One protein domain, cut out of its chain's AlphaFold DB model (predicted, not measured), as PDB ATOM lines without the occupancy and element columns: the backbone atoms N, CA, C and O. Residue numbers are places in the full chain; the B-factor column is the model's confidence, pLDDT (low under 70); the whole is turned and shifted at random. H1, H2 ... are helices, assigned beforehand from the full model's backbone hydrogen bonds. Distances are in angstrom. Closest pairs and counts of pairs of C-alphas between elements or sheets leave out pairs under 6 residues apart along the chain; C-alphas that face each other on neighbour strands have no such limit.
ATOM      1  N   THR A  15     109.592  71.540 105.996       70.06
ATOM      2  CA  THR A  15     109.761  72.503 107.088       70.06
ATOM      3  C   THR A  15     108.527  72.506 107.989       70.06
ATOM      4  O   THR A  15     108.644  72.314 109.203       70.06
ATOM      5  N   LYS A  16     107.323  72.617 107.412       73.56
ATOM      6  CA  LYS A  16     106.070  72.576 108.179       73.56
ATOM      7  C   LYS A  16     105.812  71.200 108.788       73.56
ATOM      8  O   LYS A  16     105.375  71.113 109.934       73.56
ATOM      9  N   ALA A  17     106.104  70.128 108.056       81.19
ATOM     10  CA  ALA A  17     106.003  68.758 108.541       81.19
ATOM     11  C   ALA A  17     106.936  68.519 109.730       81.19
ATOM     12  O   ALA A  17     106.500  67.953 110.727       81.19
ATOM     13  N   LEU A  18     108.183  68.996 109.665       82.69
ATOM     14  CA  LEU A  18     109.148  68.863 110.752       82.69
ATOM     15  C   LEU A  18     108.685  69.614 112.002       82.69
ATOM     16  O   LEU A  18     108.643  69.024 113.079       82.69
ATOM     17  N   VAL A  19     108.293  70.884 111.863       81.06
ATOM     18  CA  VAL A  19     107.792  71.694 112.986       81.06
ATOM     19  C   VAL A  19     106.556  71.046 113.615       81.06
ATOM     20  O   VAL A  19     106.486  70.914 114.837       81.06
ATOM     21  N   ASN A  20     105.605  70.593 112.791       83.38
ATOM     22  CA  ASN A  20     104.369  69.968 113.258       83.38
ATOM     23  C   ASN A  20     104.639  68.630 113.969       83.38
ATOM     24  O   ASN A  20     104.132  68.387 115.062       83.38
ATOM     25  N   LEU A  21     105.483  67.771 113.389       89.00
ATOM     26  CA  LEU A  21     105.841  66.487 113.991       89.00
ATOM     27  C   LEU A  21     106.609  66.664 115.304       89.00
ATOM     28  O   LEU A  21     106.291  65.974 116.269       89.00
ATOM     29  N   ILE A  22     107.577  67.586 115.369       89.88
ATOM     30  CA  ILE A  22     108.338  67.852 116.598       89.88
ATOM     31  C   ILE A  22     107.413  68.355 117.708       89.88
ATOM     32  O   ILE A  22     107.468  67.813 118.814       89.88
ATOM     33  N   ASP A  23     106.561  69.348 117.433       87.94
ATOM     34  CA  ASP A  23     105.616  69.886 118.423       87.94
ATOM     35  C   ASP A  23     104.674  68.784 118.933       87.94
ATOM     36  O   ASP A  23     104.584  68.546 120.139       87.94
ATOM     37  N   ASN A  24     104.048  68.033 118.023       91.38
ATOM     38  CA  ASN A  24     103.089  66.990 118.387       91.38
ATOM     39  C   ASN A  24     103.736  65.847 119.175       91.38
ATOM     40  O   ASN A  24     103.208  65.450 120.213       91.38
ATOM     41  N   ILE A  25     104.883  65.329 118.721       93.56
ATOM     42  CA  ILE A  25     105.601  64.251 119.419       93.56
ATOM     43  C   ILE A  25     106.043  64.727 120.804       93.56
ATOM     44  O   ILE A  25     105.855  64.005 121.781       93.56
ATOM     45  N   SER A  26     106.560  65.953 120.917       93.00
ATOM     46  CA  SER A  26     106.985  66.512 122.206       93.00
ATOM     47  C   SER A  26     105.820  66.603 123.191       93.00
ATOM     48  O   SER A  26     105.965  66.192 124.340       93.00
ATOM     49  N   ARG A  27     104.639  67.054 122.745       93.94
ATOM     50  CA  ARG A  27     103.421  67.112 123.574       93.94
ATOM     51  C   ARG A  27     102.947  65.735 124.018       93.94
ATOM     52  O   ARG A  27     102.639  65.556 125.195       93.94
ATOM     53  N   ILE A  28     102.920  64.762 123.101       95.12
ATOM     54  CA  ILE A  28     102.541  63.375 123.409       95.12
ATOM     55  C   ILE A  28     103.484  62.798 124.468       95.12
ATOM     56  O   ILE A  28     103.024  62.263 125.478       95.12
ATOM     57  N   CYS A  29     104.795  62.938 124.261       95.12
ATOM     58  CA  CYS A  29     105.809  62.448 125.186       95.12
ATOM     59  C   CYS A  29     105.721  63.148 126.545       95.12
ATOM     60  O   CYS A  29     105.752  62.476 127.570       95.12
ATOM     61  N   HIS A  30     105.547  64.470 126.568       95.19
ATOM     62  CA  HIS A  30     105.383  65.239 127.799       95.19
ATOM     63  C   HIS A  30     104.137  64.787 128.579       95.19
ATOM     64  O   HIS A  30     104.214  64.485 129.769       95.19
ATOM     65  N   ALA A  31     102.989  64.640 127.909       94.75
ATOM     66  CA  ALA A  31     101.770  64.148 128.546       94.75
ATOM     67  C   ALA A  31     101.946  62.719 129.099       94.75
ATOM     68  O   ALA A  31     101.526  62.421 130.219       94.75
ATOM     69  N   HIS A  32     102.575  61.827 128.335       96.12
ATOM     70  CA  HIS A  32     102.718  60.431 128.732       96.12
ATOM     71  C   HIS A  32     103.766  60.218 129.830       96.12
ATOM     72  O   HIS A  32     103.459  59.620 130.860       96.12
ATOM     73  N   TYR A  33     104.990  60.702 129.619       95.25
ATOM     74  CA  TYR A  33     106.132  60.391 130.474       95.25
ATOM     75  C   TYR A  33     106.259  61.320 131.681       95.25
ATOM     76  O   TYR A  33     106.649  60.850 132.745       95.25
ATOM     77  N   GLU A  34     105.914  62.606 131.554       93.88
ATOM     78  CA  GLU A  34     106.023  63.545 132.682       93.88
ATOM     79  C   GLU A  34     104.747  63.603 133.524       93.88
ATOM     80  O   GLU A  34     104.820  63.648 134.750       93.88
ATOM     81  N   HIS A  35     103.568  63.547 132.891       93.19
ATOM     82  CA  HIS A  35     102.277  63.672 133.590       93.19
ATOM     83  C   HIS A  35     101.516  62.346 133.753       93.19
ATOM     84  O   HIS A  35     100.439  62.301 134.356       93.19
ATOM     85  N   GLY A  36     102.071  61.242 133.243       92.50
ATOM     86  CA  GLY A  36     101.553  59.889 133.461       92.50
ATOM     87  C   GLY A  36     100.209  59.602 132.786       92.50
ATOM     88  O   GLY A  36      99.467  58.730 133.246       92.50
ATOM     89  N   PHE A  37      99.833  60.336 131.734       94.12
ATOM     90  CA  PHE A  37      98.609  60.047 130.984       94.12
ATOM     91  C   PHE A  37      98.764  58.752 130.182       94.12
ATOM     92  O   PHE A  37      99.714  58.589 129.421       94.12
ATOM     93  N   SER A  38      97.821  57.816 130.312       93.44
ATOM     94  CA  SER A  38      97.890  56.555 129.565       93.44
ATOM     95  C   SER A  38      97.644  56.768 128.069       93.44
ATOM     96  O   SER A  38      96.897  57.663 127.672       93.44
ATOM     97  N   ALA A  39      98.205  55.896 127.227       91.25
ATOM     98  CA  ALA A  39      98.005  55.956 125.777       91.25
ATOM     99  C   ALA A  39      96.517  55.980 125.381       91.25
ATOM    100  O   ALA A  39      96.124  56.740 124.501       91.25
ATOM    101  N   LYS A  40      95.672  55.210 126.082       91.50
ATOM    102  CA  LYS A  40      94.218  55.179 125.856       91.50
ATOM    103  C   LYS A  40      93.559  56.528 126.153       91.50
ATOM    104  O   LYS A  40      92.683  56.949 125.406       91.50
ATOM    105  N   ILE A  41      93.987  57.214 127.216       90.06
ATOM    106  CA  ILE A  41      93.488  58.555 127.552       90.06
ATOM    107  C   ILE A  41      93.893  59.553 126.464       90.06
ATOM    108  O   ILE A  41      93.046  60.307 125.997       90.06
ATOM    109  N   LEU A  42      95.149  59.519 126.011       91.50
ATOM    110  CA  LEU A  42      95.641  60.410 124.956       91.50
ATOM    111  C   LEU A  42      94.921  60.180 123.621       91.50
ATOM    112  O   LEU A  42      94.490  61.139 122.988       91.50
ATOM    113  N   GLN A  43      94.737  58.920 123.219       89.44
ATOM    114  CA  GLN A  43      94.004  58.553 122.004       89.44
ATOM    115  C   GLN A  43      92.538  58.998 122.061       89.44
ATOM    116  O   GLN A  43      92.052  59.615 121.117       89.44
ATOM    117  N   ASN A  44      91.855  58.734 123.178       86.69
ATOM    118  CA  ASN A  44      90.477  59.180 123.377       86.69
ATOM    119  C   ASN A  44      90.382  60.708 123.376       86.69
ATOM    120  O   ASN A  44      89.406  61.261 122.876       86.69
ATOM    121  N   HIS A  45      91.383  61.393 123.933       87.00
ATOM    122  CA  HIS A  45      91.419  62.843 123.941       87.00
ATOM    123  C   HIS A  45      91.497  63.399 122.521       87.00
ATOM    124  O   HIS A  45      90.640  64.183 122.146       87.00
ATOM    125  N   VAL A  46      92.457  62.960 121.703       86.38
ATOM    126  CA  VAL A  46      92.626  63.508 120.344       86.38
ATOM    127  C   VAL A  46      91.478  63.159 119.388       86.38
ATOM    128  O   VAL A  46      91.225  63.897 118.441       86.38
ATOM    129  N   GLU A  47      90.766  62.060 119.641       82.69
ATOM    130  CA  GLU A  47      89.600  61.635 118.856       82.69
ATOM    131  C   GLU A  47      88.354  62.481 119.153       82.69
ATOM    132  O   GLU A  47      87.577  62.774 118.248       82.69
ATOM    133  N   ASN A  48      88.193  62.916 120.406       75.94
ATOM    134  CA  ASN A  48      87.016  63.658 120.863       75.94
ATOM    135  C   ASN A  48      87.283  65.154 121.093       75.94
ATOM    136  O   ASN A  48      86.351  65.905 121.375       75.94
ATOM    137  N   ALA A  49      88.539  65.599 121.008       67.56
ATOM    138  CA  ALA A  49      88.898  66.986 121.252       67.56
ATOM    139  C   ALA A  49      88.392  67.880 120.108       67.56
ATOM    140  O   ALA A  49      88.789  67.687 118.951       67.56
ATOM    141  N   PRO A  50      87.582  68.910 120.413       60.34
ATOM    142  CA  PRO A  50      87.337  69.973 119.457       60.34
ATOM    143  C   PRO A  50      88.666  70.663 119.129       60.34
ATOM    144  O   PRO A  50      89.537  70.833 119.986       60.34
ATOM    145  N   SER A  51      88.829  71.040 117.864       60.88
ATOM    146  CA  SER A  51      89.945  71.853 117.387       60.88
ATOM    147  C   SER A  51      90.027  73.166 118.171       60.88
ATOM    148  O   SER A  51      89.032  73.639 118.725       60.88
ATOM    149  N   LEU A  52      91.211  73.789 118.185       59.25
ATOM    150  CA  LEU A  52      91.413  75.095 118.825       59.25
ATOM    151  C   LEU A  52      90.376  76.128 118.353       59.25
ATOM    152  O   LEU A  52      89.849  76.905 119.144       59.25
ATOM    153  N   ILE A  53      90.057  76.076 117.061       54.44
ATOM    154  CA  ILE A  53      89.099  76.953 116.394       54.44
ATOM    155  C   ILE A  53      87.678  76.694 116.911       54.44
ATOM    156  O   ILE A  53      86.982  77.633 117.285       54.44
ATOM    157  N   GLU A  54      87.250  75.432 117.002       57.78
ATOM    158  CA  GLU A  54      85.937  75.080 117.561       57.78
ATOM    159  C   GLU A  54      85.826  75.475 119.039       57.78
ATOM    160  O   GLU A  54      84.798  76.014 119.442       57.78
ATOM    161  N   LYS A  55      86.889  75.290 119.836       63.69
ATOM    162  CA  LYS A  55      86.910  75.720 121.245       63.69
ATOM    163  C   LYS A  55      86.771  77.232 121.384       63.69
ATOM    164  O   LYS A  55      85.921  77.687 122.143       63.69
ATOM    165  N   GLN A  56      87.537  78.011 120.621       61.53
ATOM    166  CA  GLN A  56      87.461  79.476 120.658       61.53
ATOM    167  C   GLN A  56      86.088  79.997 120.215       61.53
ATOM    168  O   GLN A  56      85.574  80.956 120.789       61.53
ATOM    169  N   VAL A  57      85.462  79.349 119.229       58.28
ATOM    170  CA  VAL A  57      84.104  79.686 118.781       58.28
ATOM    171  C   VAL A  57      83.072  79.355 119.858       58.28
ATOM    172  O   VAL A  57      82.231  80.196 120.169       58.28
ATOM    173  N   VAL A  58      83.149  78.171 120.471       61.91
ATOM    174  CA  VAL A  58      82.246  77.771 121.562       61.91
ATOM    175  C   VAL A  58      82.411  78.687 122.776       61.91
ATOM    176  O   VAL A  58      81.414  79.138 123.331       61.91
ATOM    177  N   GLU A  59      83.641  79.036 123.159       63.94
ATOM    178  CA  GLU A  59      83.908  79.977 124.253       63.94
ATOM    179  C   GLU A  59      83.371  81.382 123.962       63.94
ATOM    180  O   GLU A  59      82.831  82.030 124.859       63.94
ATOM    181  N   GLN A  60      83.466  81.860 122.718       59.97
ATOM    182  CA  GLN A  60      82.886  83.148 122.327       59.97
ATOM    183  C   GLN A  60      81.354  83.117 122.313       59.97
ATOM    184  O   GLN A  60      80.732  84.072 122.772       59.97
ATOM    185  N   ILE A  61      80.731  82.029 121.847       64.56
ATOM    186  CA  ILE A  61      79.271  81.850 121.919       64.56
ATOM    187  C   ILE A  61      78.817  81.842 123.383       64.56
ATOM    188  O   ILE A  61      77.880  82.556 123.729       64.56
ATOM    189  N   ARG A  62      79.529  81.116 124.256       65.69
ATOM    190  CA  ARG A  62      79.260  81.071 125.702       65.69
ATOM    191  C   ARG A  62      79.391  82.453 126.352       65.69
ATOM    192  O   ARG A  62      78.484  82.861 127.073       65.69
ATOM    193  N   LYS A  63      80.462  83.201 126.044       65.25
ATOM    194  CA  LYS A  63      80.663  84.585 126.523       65.25
ATOM    195  C   LYS A  63      79.569  85.537 126.044       65.25
ATOM    196  O   LYS A  63      79.110  86.364 126.819       65.25
ATOM    197  N   ASN A  64      79.118  85.398 124.801       63.56
ATOM    198  CA  ASN A  64      78.056  86.238 124.244       63.56
ATOM    199  C   ASN A  64      76.659  85.894 124.793       63.56
ATOM    200  O   ASN A  64      75.747  86.704 124.664       63.56
ATOM    201  N   GLN A  65      76.480  84.710 125.384       65.50
ATOM    202  CA  GLN A  65      75.200  84.229 125.913       65.50
ATOM    203  C   GLN A  65      75.111  84.259 127.451       65.50
ATOM    204  O   GLN A  65      74.093  83.830 127.986       65.50
ATOM    205  N   ASN A  66      76.130  84.765 128.168       54.41
ATOM    206  CA  ASN A  66      76.194  84.768 129.643       54.41
ATOM    207  C   ASN A  66      75.891  83.394 130.277       54.41
ATOM    208  O   ASN A  66      75.282  83.295 131.342       54.41
ATOM    209  N   ILE A  67      76.308  82.312 129.617       54.50
ATOM    210  CA  ILE A  67      76.127  80.960 130.148       54.50
ATOM    211  C   ILE A  67      77.292  80.676 131.099       54.50
ATOM    212  O   ILE A  67      78.332  80.161 130.689       54.50
ATOM    213  N   GLU A  68      77.126  81.020 132.376       47.09
ATOM    214  CA  GLU A  68      77.974  80.493 133.446       47.09
ATOM    215  C   GLU A  68      77.602  79.029 133.668       47.09
ATOM    216  O   GLU A  68      76.552  78.697 134.211       47.09
ATOM    217  N   THR A  69      78.455  78.127 133.194       49.66
ATOM    218  CA  THR A  69      78.398  76.726 133.606       49.66
ATOM    219  C   THR A  69      79.474  76.535 134.663       49.66
ATOM    220  O   THR A  69      80.655  76.733 134.375       49.66
ATOM    221  N   GLU A  70      79.079  76.159 135.881       47.22
ATOM    222  CA  GLU A  70      79.981  75.545 136.861       47.22
ATOM    223  C   GLU A  70      80.453  74.202 136.290       47.22
ATOM    224  O   GLU A  70      79.931  73.126 136.576       47.22
ATOM    225  N   GLU A  71      81.424  74.269 135.388       53.00
ATOM    226  CA  GLU A  71      82.081  73.102 134.836       53.00
ATOM    227  C   GLU A  71      83.050  72.599 135.923       53.00
ATOM    228  O   GLU A  71      84.175  73.092 136.069       53.00
ATOM    229  N   LEU A  72      82.592  71.614 136.714       46.31
ATOM    230  CA  LEU A  72      83.419  70.696 137.515       46.31
ATOM    231  C   LEU A  72      84.332  69.893 136.571       46.31
ATOM    232  O   LEU A  72      84.211  68.682 136.408       46.31
ATOM    233  N   VAL A  73      85.221  70.586 135.870       57.28
ATOM    234  CA  VAL A  73      86.210  69.978 134.994       57.28
ATOM    235  C   VAL A  73      87.399  69.643 135.874       57.28
ATOM    236  O   VAL A  73      88.070  70.542 136.388       57.28
ATOM    237  N   ASP A  74      87.617  68.339 136.041       76.12
ATOM    238  CA  ASP A  74      88.793  67.736 136.662       76.12
ATOM    239  C   ASP A  74      90.057  68.502 136.234       76.12
ATOM    240  O   ASP A  74      90.348  68.634 135.040       76.12
ATOM    241  N   GLU A  75      90.809  69.050 137.192       80.50
ATOM    242  CA  GLU A  75      92.041  69.801 136.920       80.50
ATOM    243  C   GLU A  75      93.025  68.984 136.076       80.50
ATOM    244  O   GLU A  75      93.754  69.532 135.242       80.50
ATOM    245  N   ARG A  76      92.988  67.654 136.226       82.38
ATOM    246  CA  ARG A  76      93.782  66.725 135.429       82.38
ATOM    247  C   ARG A  76      93.384  66.748 133.951       82.38
ATOM    248  O   ARG A  76      94.254  66.683 133.084       82.38
ATOM    249  N   GLN A  77      92.096  66.893 133.655       82.81
ATOM    250  CA  GLN A  77      91.588  67.028 132.292       82.81
ATOM    251  C   GLN A  77      91.963  68.389 131.684       82.81
ATOM    252  O   GLN A  77      92.403  68.438 130.535       82.81
ATOM    253  N   LYS A  78      91.894  69.484 132.460       83.88
ATOM    254  CA  LYS A  78      92.352  70.817 132.005       83.88
ATOM    255  C   LYS A  78      93.839  70.821 131.661       83.88
ATOM    256  O   LYS A  78      94.256  71.427 130.674       83.88
ATOM    257  N   LEU A  79      94.646  70.140 132.473       86.56
ATOM    258  CA  LEU A  79      96.074  69.987 132.223       86.56
ATOM    259  C   LEU A  79      96.333  69.222 130.921       86.56
ATOM    260  O   LEU A  79      97.128  69.686 130.103       86.56
ATOM    261  N   LEU A  80      95.642  68.094 130.717       88.31
ATOM    262  CA  LEU A  80      95.743  67.309 129.488       88.31
ATOM    263  C   LEU A  80      95.402  68.153 128.258       88.31
ATOM    264  O   LEU A  80      96.157  68.163 127.288       88.31
ATOM    265  N   GLU A  81      94.304  68.903 128.329       85.31
ATOM    266  CA  GLU A  81      93.887  69.815 127.270       85.31
ATOM    267  C   GLU A  81      94.961  70.848 126.952       85.31
ATOM    268  O   GLU A  81      95.342  71.001 125.795       85.31
ATOM    269  N   ARG A  82      95.509  71.519 127.967       84.69
ATOM    270  CA  ARG A  82      96.549  72.535 127.773       84.69
ATOM    271  C   ARG A  82      97.803  71.973 127.100       84.69
ATOM    272  O   ARG A  82      98.421  72.668 126.299       84.69
ATOM    273  N   ILE A  83      98.188  70.739 127.430       88.75
ATOM    274  CA  ILE A  83      99.366  70.085 126.844       88.75
ATOM    275  C   ILE A  83      99.091  69.680 125.391       88.75
ATOM    276  O   ILE A  83      99.913  69.942 124.513       88.75
ATOM    277  N   MET A  84      97.939  69.055 125.135       86.44
ATOM    278  CA  MET A  84      97.619  68.417 123.853       86.44
ATOM    279  C   MET A  84      97.021  69.368 122.810       86.44
ATOM    280  O   MET A  84      96.893  68.999 121.643       86.44
ATOM    281  N   ILE A  85      96.680  70.595 123.201       81.25
ATOM    282  CA  ILE A  85      96.315  71.669 122.281       81.25
ATOM    283  C   ILE A  85      97.543  72.076 121.450       81.25
ATOM    284  O   ILE A  85      98.540  72.540 122.000       81.25
ATOM    285  N   THR A  86      97.452  71.965 120.121       73.56
ATOM    286  CA  THR A  86      98.475  72.465 119.187       73.56
ATOM    287  C   THR A  86      97.921  73.612 118.333       73.56
ATOM    288  O   THR A  86      96.767  73.557 117.894       73.56
ATOM    289  N   PRO A  87      98.716  74.669 118.069       64.94
ATOM    290  CA  PRO A  87      98.336  75.725 117.131       64.94
ATOM    291  C   PRO A  87      98.249  75.226 115.679       64.94
ATOM    292  O   PRO A  87      97.634  75.886 114.846       64.94
ATOM    293  N   ASN A  88      98.832  74.062 115.374       64.75
ATOM    294  CA  ASN A  88      98.971  73.538 114.013       64.75
ATOM    295  C   ASN A  88      97.855  72.564 113.591       64.75
ATOM    296  O   ASN A  88      97.963  71.932 112.540       64.75
ATOM    297  N   GLY A  89      96.782  72.434 114.379       67.88
ATOM    298  CA  GLY A  89      95.623  71.598 114.049       67.88
ATOM    299  C   GLY A  89      95.298  70.553 115.116       67.88
ATOM    300  O   GLY A  89      95.386  70.824 116.308       67.88
ATOM    301  N   ARG A  90      94.850  69.363 114.701       77.00
ATOM    302  CA  ARG A  90      94.596  68.231 115.607       77.00
ATOM    303  C   ARG A  90      95.732  67.218 115.503       77.00
ATOM    304  O   ARG A  90      96.168  66.902 114.399       77.00
ATOM    305  N   ILE A  91      96.162  66.678 116.641       87.69
ATOM    306  CA  ILE A  91      97.148  65.592 116.699       87.69
ATOM    307  C   ILE A  91      96.479  64.295 116.213       87.69
ATOM    308  O   ILE A  91      95.505  63.861 116.829       87.69
ATOM    309  N   PRO A  92      96.971  63.634 115.153       87.88
ATOM    310  CA  PRO A  92      96.362  62.396 114.673       87.88
ATOM    311  C   PRO A  92      96.531  61.242 115.670       87.88
ATOM    312  O   PRO A  92      97.608  61.019 116.223       87.88
ATOM    313  N   LYS A  93      95.479  60.440 115.864       90.00
ATOM    314  CA  LYS A  93      95.504  59.243 116.729       90.00
ATOM    315  C   LYS A  93      96.600  58.224 116.352       90.00
ATOM    316  O   LYS A  93      97.235  57.684 117.269       90.00
ATOM    317  N   PRO A  94      96.891  57.967 115.059       90.50
ATOM    318  CA  PRO A  94      98.024  57.123 114.679       90.50
ATOM    319  C   PRO A  94      99.369  57.692 115.152       90.50
ATOM    320  O   PRO A  94     100.210  56.931 115.627       90.50
ATOM    321  N   LEU A  95      99.545  59.019 115.137       92.38
ATOM    322  CA  LEU A  95     100.777  59.671 115.595       92.38
ATOM    323  C   LEU A  95     101.006  59.479 117.102       92.38
ATOM    324  O   LEU A  95     102.132  59.204 117.509       92.38
ATOM    325  N   VAL A  96      99.946  59.531 117.922       92.88
ATOM    326  CA  VAL A  96     100.017  59.188 119.361       92.88
ATOM    327  C   VAL A  96     100.527  57.762 119.552       92.88
ATOM    328  O   VAL A  96     101.414  57.505 120.360       92.88
ATOM    329  N   SER A  97      99.980  56.827 118.781       92.50
ATOM    330  CA  SER A  97     100.328  55.408 118.881       92.50
ATOM    331  C   SER A  97     101.771  55.151 118.443       92.50
ATOM    332  O   SER A  97     102.474  54.360 119.065       92.50
ATOM    333  N   TYR A  98     102.221  55.843 117.397       93.75
ATOM    334  CA  TYR A  98     103.585  55.750 116.892       93.75
ATOM    335  C   TYR A  98     104.602  56.353 117.868       93.75
ATOM    336  O   TYR A  98     105.588  55.699 118.200       93.75
ATOM    337  N   ALA A  99     104.339  57.557 118.391       92.56
ATOM    338  CA  ALA A  99     105.224  58.244 119.336       92.56
ATOM    339  C   ALA A  99     105.448  57.446 120.634       92.56
ATOM    340  O   ALA A  99     106.522  57.515 121.223       92.56
ATOM    341  N   LEU A 100     104.454  56.658 121.052       93.50
ATOM    342  CA  LEU A 100     104.529  55.785 122.228       93.50
ATOM    343  C   LEU A 100     105.025  54.361 121.912       93.50
ATOM    344  O   LEU A 100     104.988  53.491 122.781       93.50
ATOM    345  N   GLY A 101     105.457  54.095 120.675       89.88
ATOM    346  CA  GLY A 101     105.995  52.796 120.261       89.88
ATOM    347  C   GLY A 101     104.963  51.665 120.175       89.88
ATOM    348  O   GLY A 101     105.341  50.495 120.179       89.88
ATOM    349  N   LEU A 102     103.667  51.986 120.103       90.06
ATOM    350  CA  LEU A 102     102.577  51.001 120.038       90.06
ATOM    351  C   LEU A 102     102.348  50.462 118.622       90.06
ATOM    352  O   LEU A 102     101.809  49.369 118.457       90.06
ATOM    353  N   ILE A 103     102.743  51.228 117.605       89.75
ATOM    354  CA  ILE A 103     102.682  50.835 116.195       89.75
ATOM    355  C   ILE A 103     104.010  51.142 115.501       89.75
ATOM    356  O   ILE A 103     104.778  51.997 115.943       89.75
ATOM    357  N   ARG A 104     104.274  50.453 114.388       89.44
ATOM    358  CA  ARG A 104     105.347  50.830 113.455       89.44
ATOM    359  C   ARG A 104     104.897  52.002 112.580       89.44
ATOM    360  O   ARG A 104     103.710  52.314 112.546       89.44
ATOM    361  N   LEU A 105     105.844  52.632 111.877       83.75
ATOM    362  CA  LEU A 105     105.538  53.679 110.899       83.75
ATOM    363  C   LEU A 105     104.552  53.113 109.858       83.75
ATOM    364  O   LEU A 105     104.892  52.107 109.227       83.75
ATOM    365  N   PRO A 106     103.353  53.700 109.697       82.81
ATOM    366  CA  PRO A 106     102.384  53.218 108.723       82.81
ATOM    367  C   PRO A 106     102.900  53.358 107.289       82.81
ATOM    368  O   PRO A 106     103.675  54.261 106.984       82.81
ATOM    369  N   GLU A 107     102.437  52.501 106.377       79.62
ATOM    370  CA  GLU A 107     102.775  52.634 104.950       79.62
ATOM    371  C   GLU A 107     102.211  53.934 104.356       79.62
ATOM    372  O   GLU A 107     102.857  54.568 103.522       79.62
ATOM    373  N   ARG A 108     101.038  54.367 104.836       79.81
ATOM    374  CA  ARG A 108     100.344  55.607 104.455       79.81
ATOM    375  C   ARG A 108     100.541  56.707 105.498       79.81
ATOM    376  O   ARG A 108      99.599  57.357 105.942       79.81
ATOM    377  N   PHE A 109     101.778  56.878 105.967       81.94
ATOM    378  CA  PHE A 109     102.055  57.800 107.073       81.94
ATOM    379  C   PHE A 109     101.758  59.270 106.729       81.94
ATOM    380  O   PHE A 109     101.522  60.057 107.639       81.94
ATOM    381  N   ILE A 110     101.756  59.649 105.446       77.31
ATOM    382  CA  ILE A 110     101.393  61.003 105.011       77.31
ATOM    383  C   ILE A 110      99.945  61.304 105.384       77.31
ATOM    384  O   ILE A 110      99.670  62.311 106.033       77.31
ATOM    385  N   GLU A 111      99.027  60.415 105.018       78.31
ATOM    386  CA  GLU A 111      97.607  60.559 105.306       78.31
ATOM    387  C   GLU A 111      97.319  60.306 106.789       78.31
ATOM    388  O   GLU A 111      96.590  61.064 107.425       78.31
ATOM    389  N   GLU A 112      97.924  59.267 107.368       81.00
ATOM    390  CA  GLU A 112      97.648  58.851 108.747       81.00
ATOM    391  C   GLU A 112      98.211  59.810 109.803       81.00
ATOM    392  O   GLU A 112      97.646  59.920 110.897       81.00
ATOM    393  N   PHE A 113      99.311  60.507 109.504       86.12
ATOM    394  CA  PHE A 113      99.874  61.542 110.378       86.12
ATOM    395  C   PHE A 113      99.501  62.958 109.932       86.12
ATOM    396  O   PHE A 113     100.032  63.917 110.495       86.12
ATOM    397  N   SER A 114      98.589  63.105 108.965       76.19
ATOM    398  CA  SER A 114      98.179  64.403 108.420       76.19
ATOM    399  C   SER A 114      99.385  65.283 108.064       76.19
ATOM    400  O   SER A 114      99.442  66.465 108.421       76.19
TER     401      SER A 114
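This is residues 15 to 114 of the 370 residues of an uncharacterized protein of Vibrio sp. MEBiC08052 (UniProt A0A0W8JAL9). The long helix H1 runs along one side of a small helical body, with H4 and H5 packed on part of it and H2 packed on H5. H3 and the link after it make an open loop away from this body, with residues 60 to 66 and 68 to 75 sticking out, while short H6 sits near H5. The 100 printed residues hold six named helices, H1 to H6 in chain order, and no named strand: the class is all helix. The whole is only just compact, close to loose, with a radius of gyration of the C-alphas of 15.0 A, and elongated, spanning 48 by 28 by 19 A.

Find C-alpha 15 at (109.761, 72.503, 107.088); from there H1 runs 27.4 A to residue 34. Next come H2, residues 39 to 48, 14.3 A, and H3, residues 52 to 64, 18.2 A, which ends at C-alpha 64 (78.056, 86.238, 124.244). H4 is residues 75 to 84, 14.3 A; H5 is residues 93 to 99; H6 is residues 109 to 112, ending at C-alpha 112 (97.648, 58.851, 108.747).

Look first at H1: with residues 24 to 31 alone it touches H4, closest at C-alphas 27 and 84, 6.0 A, a shallow tilt of 25 degrees, opposite ways. With residues 25 to 29 alone it touches H5, about perpendicular at 77 degrees; C-alphas 25 and 99 are closest, 6.0 A. H2 touches H5, closest at C-alphas 43 and 93, 5.5 A, opposite ways at 32 degrees, a shallow tilt only just short of steep. H6 is close to H5 but not clearly touching, C-alphas 94 and 112 being closest at 6.2 A. H3 touches no helix. In H1 to H5 every O i to N i+4 pair is within hydrogen-bond range; H6 is too short for one.

The printed part has no cut, and no link is long. The farthest C-alphas, of Asn 66 and Glu 107, are 48.5 A apart. Look for pLDDT under 70 in residues 49 to 73 and 87 to 89.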